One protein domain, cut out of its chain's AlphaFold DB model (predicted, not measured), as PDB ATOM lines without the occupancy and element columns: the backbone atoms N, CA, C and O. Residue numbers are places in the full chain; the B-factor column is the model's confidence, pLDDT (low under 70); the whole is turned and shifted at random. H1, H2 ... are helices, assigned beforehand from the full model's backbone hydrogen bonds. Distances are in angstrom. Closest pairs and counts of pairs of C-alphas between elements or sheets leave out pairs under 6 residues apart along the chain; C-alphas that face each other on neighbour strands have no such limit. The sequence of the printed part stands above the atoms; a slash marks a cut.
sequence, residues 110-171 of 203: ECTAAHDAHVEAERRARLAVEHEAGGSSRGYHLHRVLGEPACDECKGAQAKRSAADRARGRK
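Overview. This is residues 110 to 171 of the 203 residues of the protein "4Fe-4S Wbl-type domain-containing protein" of Streptomyces shenzhenensis (UniProt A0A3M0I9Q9). Two long helices, H1 and H3, make a wide V, with the short helix H2 in its crook. The arms' far parts, residues 110 to 119 and 163 to 171, stick out and make the length. The printed part has 62 residues, all helix by class, in the order H1, H2, H3. It is loose, with a radius of gyration of the C-alphas of 14.3 A and spans of 51 by 23 by 17 A.

Arrangement. H1, residues 110 to 132, touches H2, residues 137 to 146, closest at the C-alphas of Leu 127 and Gly 139, 5.4 A. They form a helical hairpin, opposite ways at a shallow tilt of 33 degrees, only just short of steep. H3, residues 152 to 171, touches H2 with residues 154 to 161 alone, closest at the C-alphas of Ser 137 and Gln 158, 4.3 A, opposite ways at a steep tilt of 57 degrees. H1 and H3 are close but not clearly touching, about perpendicular at 81 degrees; their closest C-alphas, of His 131 and Cys 154, are 7.8 A apart. In H1, H2 and H3 every O i to N i+4 pair is within hydrogen-bond range.

Along the chain. H1 runs 33.3 A from C-alpha 110 at (430.831, 299.679, 510.315), H2 14.5 A, and H3 28.5 A to C-alpha 171 at (400.893, 282.310, 472.751).

Size, cuts and confidence. The C-alphas farthest apart, of Glu 110 and Lys 171, are 51.1 A apart. The printed part has no cut, and both links are tight. Residues 170 to 171 have pLDDT under 70.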
ATOM      1  N   GLU A 110     431.290 300.625 509.294       97.81
ATOM      2  CA  GLU A 110     430.831 299.679 510.315       97.81
ATOM      3  C   GLU A 110     429.325 299.390 510.195       97.81
ATOM      4  O   GLU A 110     428.885 298.240 510.249       97.81
ATOM      5  N   CYS A 111     428.517 300.432 510.003       98.00
ATOM      6  CA  CYS A 111     427.078 300.289 509.817       98.00
ATOM      7  C   CYS A 111     426.732 299.655 508.465       98.00
ATOM      8  O   CYS A 111     425.801 298.856 508.401       98.00
ATOM      9  N   THR A 112     427.469 299.978 507.402       98.62
ATOM     10  CA  THR A 112     427.312 299.345 506.084       98.62
ATOM     11  C   THR A 112     427.620 297.851 506.163       98.62
ATOM     12  O   THR A 112     426.801 297.041 505.744       98.62
ATOM     13  N   ALA A 113     428.720 297.466 506.814       98.25
ATOM     14  CA  ALA A 113     429.060 296.064 507.041       98.25
ATOM     15  C   ALA A 113     427.989 295.332 507.869       98.25
ATOM     16  O   ALA A 113     427.622 294.199 507.554       98.25
ATOM     17  N   ALA A 114     427.442 295.981 508.905       98.06
ATOM     18  CA  ALA A 114     426.341 295.420 509.687       98.06
ATOM     19  C   ALA A 114     425.069 295.215 508.843       98.06
ATOM     20  O   ALA A 114     424.390 294.195 508.998       98.06
ATOM     21  N   HIS A 115     424.759 296.150 507.941       98.38
ATOM     22  CA  HIS A 115     423.643 296.025 507.005       98.38
ATOM     23  C   HIS A 115     423.851 294.879 506.016       98.38
ATOM     24  O   HIS A 115     422.963 294.045 505.841       98.38
ATOM     25  N   ASP A 116     425.034 294.788 505.415       97.56
ATOM     26  CA  ASP A 116     425.366 293.727 504.467       97.56
ATOM     27  C   ASP A 116     425.257 292.346 505.124       97.56
ATOM     28  O   ASP A 116     424.612 291.449 504.574       97.56
ATOM     29  N   ALA A 117     425.777 292.199 506.347       97.25
ATOM     30  CA  ALA A 117     425.648 290.976 507.133       97.25
ATOM     31  C   ALA A 117     424.179 290.629 507.439       97.25
ATOM     32  O   ALA A 117     423.774 289.470 507.310       97.25
ATOM     33  N   HIS A 118     423.361 291.622 507.806       97.75
ATOM     34  CA  HIS A 118     421.926 291.431 508.030       97.75
ATOM     35  C   HIS A 118     421.215 290.954 506.755       97.75
ATOM     36  O   HIS A 118     420.485 289.962 506.781       97.75
ATOM     37  N   VAL A 119     421.468 291.617 505.627       97.69
ATOM     38  CA  VAL A 119     420.861 291.291 504.335       97.69
ATOM     39  C   VAL A 119     421.292 289.904 503.847       97.69
ATOM     40  O   VAL A 119     420.474 289.151 503.312       97.69
ATOM     41  N   GLU A 120     422.558 289.531 504.022       97.19
ATOM     42  CA  GLU A 120     423.052 288.194 503.699       97.19
ATOM     43  C   GLU A 120     422.370 287.119 504.556       97.19
ATOM     44  O   GLU A 120     421.902 286.111 504.018       97.19
ATOM     45  N   ALA A 121     422.223 287.358 505.863       97.94
ATOM     46  CA  ALA A 121     421.499 286.465 506.763       97.94
ATOM     47  C   ALA A 121     420.022 286.300 506.355       97.94
ATOM     48  O   ALA A 121     419.533 285.171 506.279       97.94
ATOM     49  N   GLU A 122     419.321 287.387 506.011       98.19
ATOM     50  CA  GLU A 122     417.938 287.318 505.512       98.19
ATOM     51  C   GLU A 122     417.832 286.545 504.190       98.19
ATOM     52  O   GLU A 122     416.909 285.744 504.002       98.19
ATOM     53  N   ARG A 123     418.777 286.753 503.261       98.25
ATOM     54  CA  ARG A 123     418.834 286.011 501.991       98.25
ATOM     55  C   ARG A 123     419.036 284.518 502.233       98.25
ATOM     56  O   ARG A 123     418.334 283.725 501.605       98.25
ATOM     57  N   ARG A 124     419.933 284.136 503.148       98.12
ATOM     58  CA  ARG A 124     420.154 282.732 503.532       98.12
ATOM     59  C   ARG A 124     418.924 282.119 504.192       98.12
ATOM     60  O   ARG A 124     418.497 281.044 503.783       98.12
ATOM     61  N   ALA A 125     418.305 282.820 505.140       98.38
ATOM     62  CA  ALA A 125     417.072 282.364 505.777       98.38
ATOM     63  C   ALA A 125     415.949 282.165 504.747       98.38
ATOM     64  O   ALA A 125     415.246 281.156 504.769       98.38
ATOM     65  N   ARG A 126     415.811 283.087 503.784       98.19
ATOM     66  CA  ARG A 126     414.862 282.923 502.679       98.19
ATOM     67  C   ARG A 126     415.198 281.706 501.827       98.19
ATOM     68  O   ARG A 126     414.289 280.957 501.501       98.19
ATOM     69  N   LEU A 127     416.462 281.525 501.452       98.31
ATOM     70  CA  LEU A 127     416.896 280.401 500.629       98.31
ATOM     71  C   LEU A 127     416.579 279.056 501.295       98.31
ATOM     72  O   LEU A 127     416.093 278.164 500.608       98.31
ATOM     73  N   ALA A 128     416.758 278.948 502.615       98.12
ATOM     74  CA  ALA A 128     416.383 277.759 503.377       98.12
ATOM     75  C   ALA A 128     414.884 277.431 503.247       98.12
ATOM     76  O   ALA A 128     414.533 276.289 502.971       98.12
ATOM     77  N   VAL A 129     414.006 278.438 503.335       98.31
ATOM     78  CA  VAL A 129     412.558 278.258 503.106       98.31
ATOM     79  C   VAL A 129     412.265 277.789 501.676       98.31
ATOM     80  O   VAL A 129     411.404 276.942 501.461       98.31
ATOM     81  N   GLU A 130     412.977 278.322 500.678       98.19
ATOM     82  CA  GLU A 130     412.816 277.865 499.291       98.19
ATOM     83  C   GLU A 130     413.294 276.416 499.103       98.19
ATOM     84  O   GLU A 130     412.715 275.696 498.294       98.19
ATOM     85  N   HIS A 131     414.337 275.982 499.821       98.00
ATOM     86  CA  HIS A 131     414.812 274.591 499.800       98.00
ATOM     87  C   HIS A 131     413.821 273.646 500.472       98.00
ATOM     88  O   HIS A 131     413.519 272.604 499.906       98.00
ATOM     89  N   GLU A 132     413.251 274.025 501.614       97.62
ATOM     90  CA  GLU A 132     412.217 273.228 502.288       97.62
ATOM     91  C   GLU A 132     410.982 273.014 501.394       97.62
ATOM     92  O   GLU A 132     410.367 271.950 501.405       97.62
ATOM     93  N   ALA A 133     410.667 273.987 500.535       96.62
ATOM     94  CA  ALA A 133     409.609 273.882 499.531       96.62
ATOM     95  C   ALA A 133     409.987 273.059 498.274       96.62
ATOM     96  O   ALA A 133     409.213 273.029 497.314       96.62
ATOM     97  N   GLY A 134     411.157 272.409 498.246       96.50
ATOM     98  CA  GLY A 134     411.646 271.612 497.112       96.50
ATOM     99  C   GLY A 134     412.291 272.434 495.991       96.50
ATOM    100  O   GLY A 134     412.266 272.033 494.824       96.50
ATOM    101  N   GLY A 135     412.830 273.609 496.326       95.88
ATOM    102  CA  GLY A 135     413.544 274.502 495.419       95.88
ATOM    103  C   GLY A 135     412.639 275.370 494.541       95.88
ATOM    104  O   GLY A 135     411.540 275.000 494.126       95.88
ATOM    105  N   SER A 136     413.120 276.570 494.200       98.00
ATOM    106  CA  SER A 136     412.332 277.528 493.421       98.00
ATOM    107  C   SER A 136     413.168 278.386 492.471       98.00
ATOM    108  O   SER A 136     414.387 278.516 492.592       98.00
ATOM    109  N   SER A 137     412.488 279.040 491.523       97.38
ATOM    110  CA  SER A 137     413.088 280.084 490.677       97.38
ATOM    111  C   SER A 137     413.646 281.247 491.513       97.38
ATOM    112  O   SER A 137     414.681 281.817 491.176       97.38
ATOM    113  N   ARG A 138     412.999 281.581 492.639       97.50
ATOM    114  CA  ARG A 138     413.506 282.591 493.575       97.50
ATOM    115  C   ARG A 138     414.770 282.093 494.277       97.50
ATOM    116  O   ARG A 138     415.746 282.837 494.326       97.50
ATOM    117  N   GLY A 139     414.783 280.839 494.728       97.81
ATOM    118  CA  GLY A 139     415.961 280.175 495.288       97.81
ATOM    119  C   GLY A 139     417.143 280.152 494.313       97.81
ATOM    120  O   GLY A 139     418.267 280.457 494.699       97.81
ATOM    121  N   TYR A 140     416.892 279.910 493.022       98.12
ATOM    122  CA  TYR A 140     417.916 280.011 491.974       98.12
ATOM    123  C   TYR A 140     418.549 281.409 491.898       98.12
ATOM    124  O   TYR A 140     419.769 281.540 491.799       98.12
ATOM    125  N   HIS A 141     417.740 282.470 491.959       98.12
ATOM    126  CA  HIS A 141     418.264 283.835 491.967       98.12
ATOM    127  C   HIS A 141     419.039 284.159 493.251       98.12
ATOM    128  O   HIS A 141     420.052 284.851 493.166       98.12
ATOM    129  N   LEU A 142     418.597 283.650 494.406       98.12
ATOM    130  CA  LEU A 142     419.283 283.835 495.688       98.12
ATOM    131  C   LEU A 142     420.677 283.203 495.688       98.12
ATOM    132  O   LEU A 142     421.624 283.894 496.043       98.12
ATOM    133  N   HIS A 143     420.823 281.970 495.190       97.94
ATOM    134  CA  HIS A 143     422.131 281.329 494.979       97.94
ATOM    135  C   HIS A 143     423.087 282.229 494.185       97.94
ATOM    136  O   HIS A 143     424.203 282.502 494.614       97.94
ATOM    137  N   ARG A 144     422.614 282.798 493.066       97.31
ATOM    138  CA  ARG A 144     423.431 283.693 492.230       97.31
ATOM    139  C   ARG A 144     423.843 284.977 492.951       97.31
ATOM    140  O   ARG A 144     424.950 285.453 492.742       97.31
ATOM    141  N   VAL A 145     422.945 285.564 493.744       96.94
ATOM    142  CA  VAL A 145     423.236 286.784 494.518       96.94
ATOM    143  C   VAL A 145     424.219 286.497 495.654       96.94
ATOM    144  O   VAL A 145     425.045 287.350 495.950       96.94
ATOM    145  N   LEU A 146     424.154 285.306 496.250       96.94
ATOM    146  CA  LEU A 146     425.089 284.842 497.278       96.94
ATOM    147  C   LEU A 146     426.432 284.354 496.699       96.94
ATOM    148  O   LEU A 146     427.346 284.063 497.458       96.94
ATOM    149  N   GLY A 147     426.573 284.281 495.369       96.38
ATOM    150  CA  GLY A 147     427.797 283.812 494.709       96.38
ATOM    151  C   GLY A 147     428.008 282.296 494.777       96.38
ATOM    152  O   GLY A 147     429.105 281.816 494.507       96.38
ATOM    153  N   GLU A 148     426.967 281.535 495.111       95.25
ATOM    154  CA  GLU A 148     427.023 280.087 495.303       95.25
ATOM    155  C   GLU A 148     426.445 279.338 494.086       95.25
ATOM    156  O   GLU A 148     425.530 279.828 493.404       95.25
ATOM    157  N   PRO A 149     426.953 278.134 493.768       97.56
ATOM    158  CA  PRO A 149     426.368 277.312 492.720       97.56
ATOM    159  C   PRO A 149     424.955 276.863 493.116       97.56
ATOM    160  O   PRO A 149     424.747 276.248 494.158       97.56
ATOM    161  N   ALA A 150     423.972 277.113 492.246       97.81
ATOM    162  CA  ALA A 150     422.594 276.713 492.521       97.81
ATOM    163  C   ALA A 150     422.430 275.183 492.613       97.81
ATOM    164  O   ALA A 150     422.997 274.443 491.804       97.81
ATOM    165  N   CYS A 151     421.593 274.715 493.542       97.81
ATOM    166  CA  CYS A 151     421.206 273.304 493.637       97.81
ATOM    167  C   CYS A 151     420.302 272.870 492.469       97.81
ATOM    168  O   CYS A 151     419.692 273.699 491.780       97.81
ATOM    169  N   ASP A 152     420.202 271.560 492.249       98.31
ATOM    170  CA  ASP A 152     419.492 270.999 491.096       98.31
ATOM    171  C   ASP A 152     417.983 271.244 491.144       98.31
ATOM    172  O   ASP A 152     417.377 271.539 490.114       98.31
ATOM    173  N   GLU A 153     417.388 271.239 492.334       98.19
ATOM    174  CA  GLU A 153     415.978 271.569 492.542       98.19
ATOM    175  C   GLU A 153     415.659 273.002 492.091       98.19
ATOM    176  O   GLU A 153     414.780 273.229 491.255       98.19
ATOM    177  N   CYS A 154     416.442 273.982 492.558       98.00
ATOM    178  CA  CYS A 154     416.301 275.382 492.159       98.00
ATOM    179  C   CYS A 154     416.565 275.588 490.658       98.00
ATOM    180  O   CYS A 154     415.819 276.317 489.996       98.00
ATOM    181  N   LYS A 155     417.587 274.931 490.086       98.38
ATOM    182  CA  LYS A 155     417.836 274.945 488.630       98.38
ATOM    183  C   LYS A 155     416.643 274.375 487.859       98.38
ATOM    184  O   LYS A 155     416.195 274.979 486.882       98.38
ATOM    185  N   GLY A 156     416.096 273.250 488.313       97.94
ATOM    186  CA  GLY A 156     414.926 272.602 487.727       97.94
ATOM    187  C   GLY A 156     413.688 273.496 487.779       97.94
ATOM    188  O   GLY A 156     413.000 273.668 486.770       97.94
ATOM    189  N   ALA A 157     413.432 274.140 488.919       97.31
ATOM    190  CA  ALA A 157     412.343 275.097 489.076       97.31
ATOM    191  C   ALA A 157     412.498 276.315 488.144       97.31
ATOM    192  O   ALA A 157     411.536 276.724 487.484       97.31
ATOM    193  N   GLN A 158     413.712 276.861 488.015       97.81
ATOM    194  CA  GLN A 158     414.009 277.947 487.079       97.81
ATOM    195  C   GLN A 158     413.791 277.533 485.616       97.81
ATOM    196  O   GLN A 158     413.230 278.307 484.830       97.81
ATOM    197  N   ALA A 159     414.200 276.319 485.239       97.38
ATOM    198  CA  ALA A 159     414.008 275.783 483.895       97.38
ATOM    199  C   ALA A 159     412.517 275.610 483.563       97.38
ATOM    200  O   ALA A 159     412.071 276.059 482.504       97.38
ATOM    201  N   LYS A 160     411.733 275.048 484.497       95.94
ATOM    202  CA  LYS A 160     410.268 274.920 484.382       95.94
ATOM    203  C   LYS A 160     409.604 276.283 484.174       95.94
ATOM    204  O   LYS A 160     408.831 276.448 483.229       95.94
ATOM    205  N   ARG A 161     409.952 277.288 484.991       94.69
ATOM    206  CA  ARG A 161     409.421 278.653 484.843       94.69
ATOM    207  C   ARG A 161     409.796 279.268 483.496       94.69
ATOM    208  O   ARG A 161     408.927 279.766 482.791       94.69
ATOM    209  N   SER A 162     411.063 279.166 483.101       94.44
ATOM    210  CA  SER A 162     411.547 279.700 481.822       94.44
ATOM    211  C   SER A 162     410.848 279.050 480.616       94.44
ATOM    212  O   SER A 162     410.526 279.729 479.642       94.44
ATOM    213  N   ALA A 163     410.572 277.740 480.669       94.69
ATOM    214  CA  ALA A 163     409.798 277.038 479.644       94.69
ATOM    215  C   ALA A 163     408.343 277.532 479.582       94.69
ATOM    216  O   ALA A 163     407.831 277.794 478.490       94.69
ATOM    217  N   ALA A 164     407.704 277.726 480.739       92.62
ATOM    218  CA  ALA A 164     406.357 278.283 480.824       92.62
ATOM    219  C   ALA A 164     406.294 279.721 480.278       92.62
ATOM    220  O   ALA A 164     405.380 280.045 479.523       92.62
ATOM    221  N   ASP A 165     407.269 280.572 480.608       90.44
ATOM    222  CA  ASP A 165     407.353 281.958 480.128       90.44
ATOM    223  C   ASP A 165     407.489 282.007 478.599       90.44
ATOM    224  O   ASP A 165     406.762 282.749 477.937       90.44
ATOM    225  N   ARG A 166     408.336 281.146 478.015       90.06
ATOM    226  CA  ARG A 166     408.441 280.988 476.553       90.06
ATOM    227  C   ARG A 166     407.142 280.493 475.926       90.06
ATOM    228  O   ARG A 166     406.741 281.007 474.886       90.06
ATOM    229  N   ALA A 167     406.465 279.526 476.545       88.81
ATOM    230  CA  ALA A 167     405.183 279.027 476.054       88.81
ATOM    231  C   ALA A 167     404.098 280.116 476.075       88.81
ATOM    232  O   ALA A 167     403.312 280.205 475.134       88.81
ATOM    233  N   ARG A 168     404.080 280.982 477.102       84.31
ATOM    234  CA  ARG A 168     403.188 282.152 477.157       84.31
ATOM    235  C   ARG A 168     403.565 283.203 476.116       84.31
ATOM    236  O   ARG A 168     402.687 283.661 475.397       84.31
ATOM    237  N   GLY A 169     404.852 283.514 475.963       79.56
ATOM    238  CA  GLY A 169     405.345 284.444 474.942       79.56
ATOM    239  C   GLY A 169     405.058 283.982 473.508       79.56
ATOM    240  O   GLY A 169     404.731 284.802 472.660       79.56
ATOM    241  N   ARG A 170     405.085 282.668 473.250       62.59
ATOM    242  CA  ARG A 170     404.677 282.066 471.967       62.59
ATOM    243  C   ARG A 170     403.165 282.150 471.724       62.59
ATOM    244  O   ARG A 170     402.741 282.139 470.574       62.59
ATOM    245  N   LYS A 171     402.362 282.197 472.792       58.91
ATOM    246  CA  LYS A 171     400.893 282.310 472.751       58.91
ATOM    247  C   LYS A 171     400.392 283.757 472.779       58.91
ATOM    248  O   LYS A 171     399.234 283.990 472.451       58.91
TER     249      LYS A 171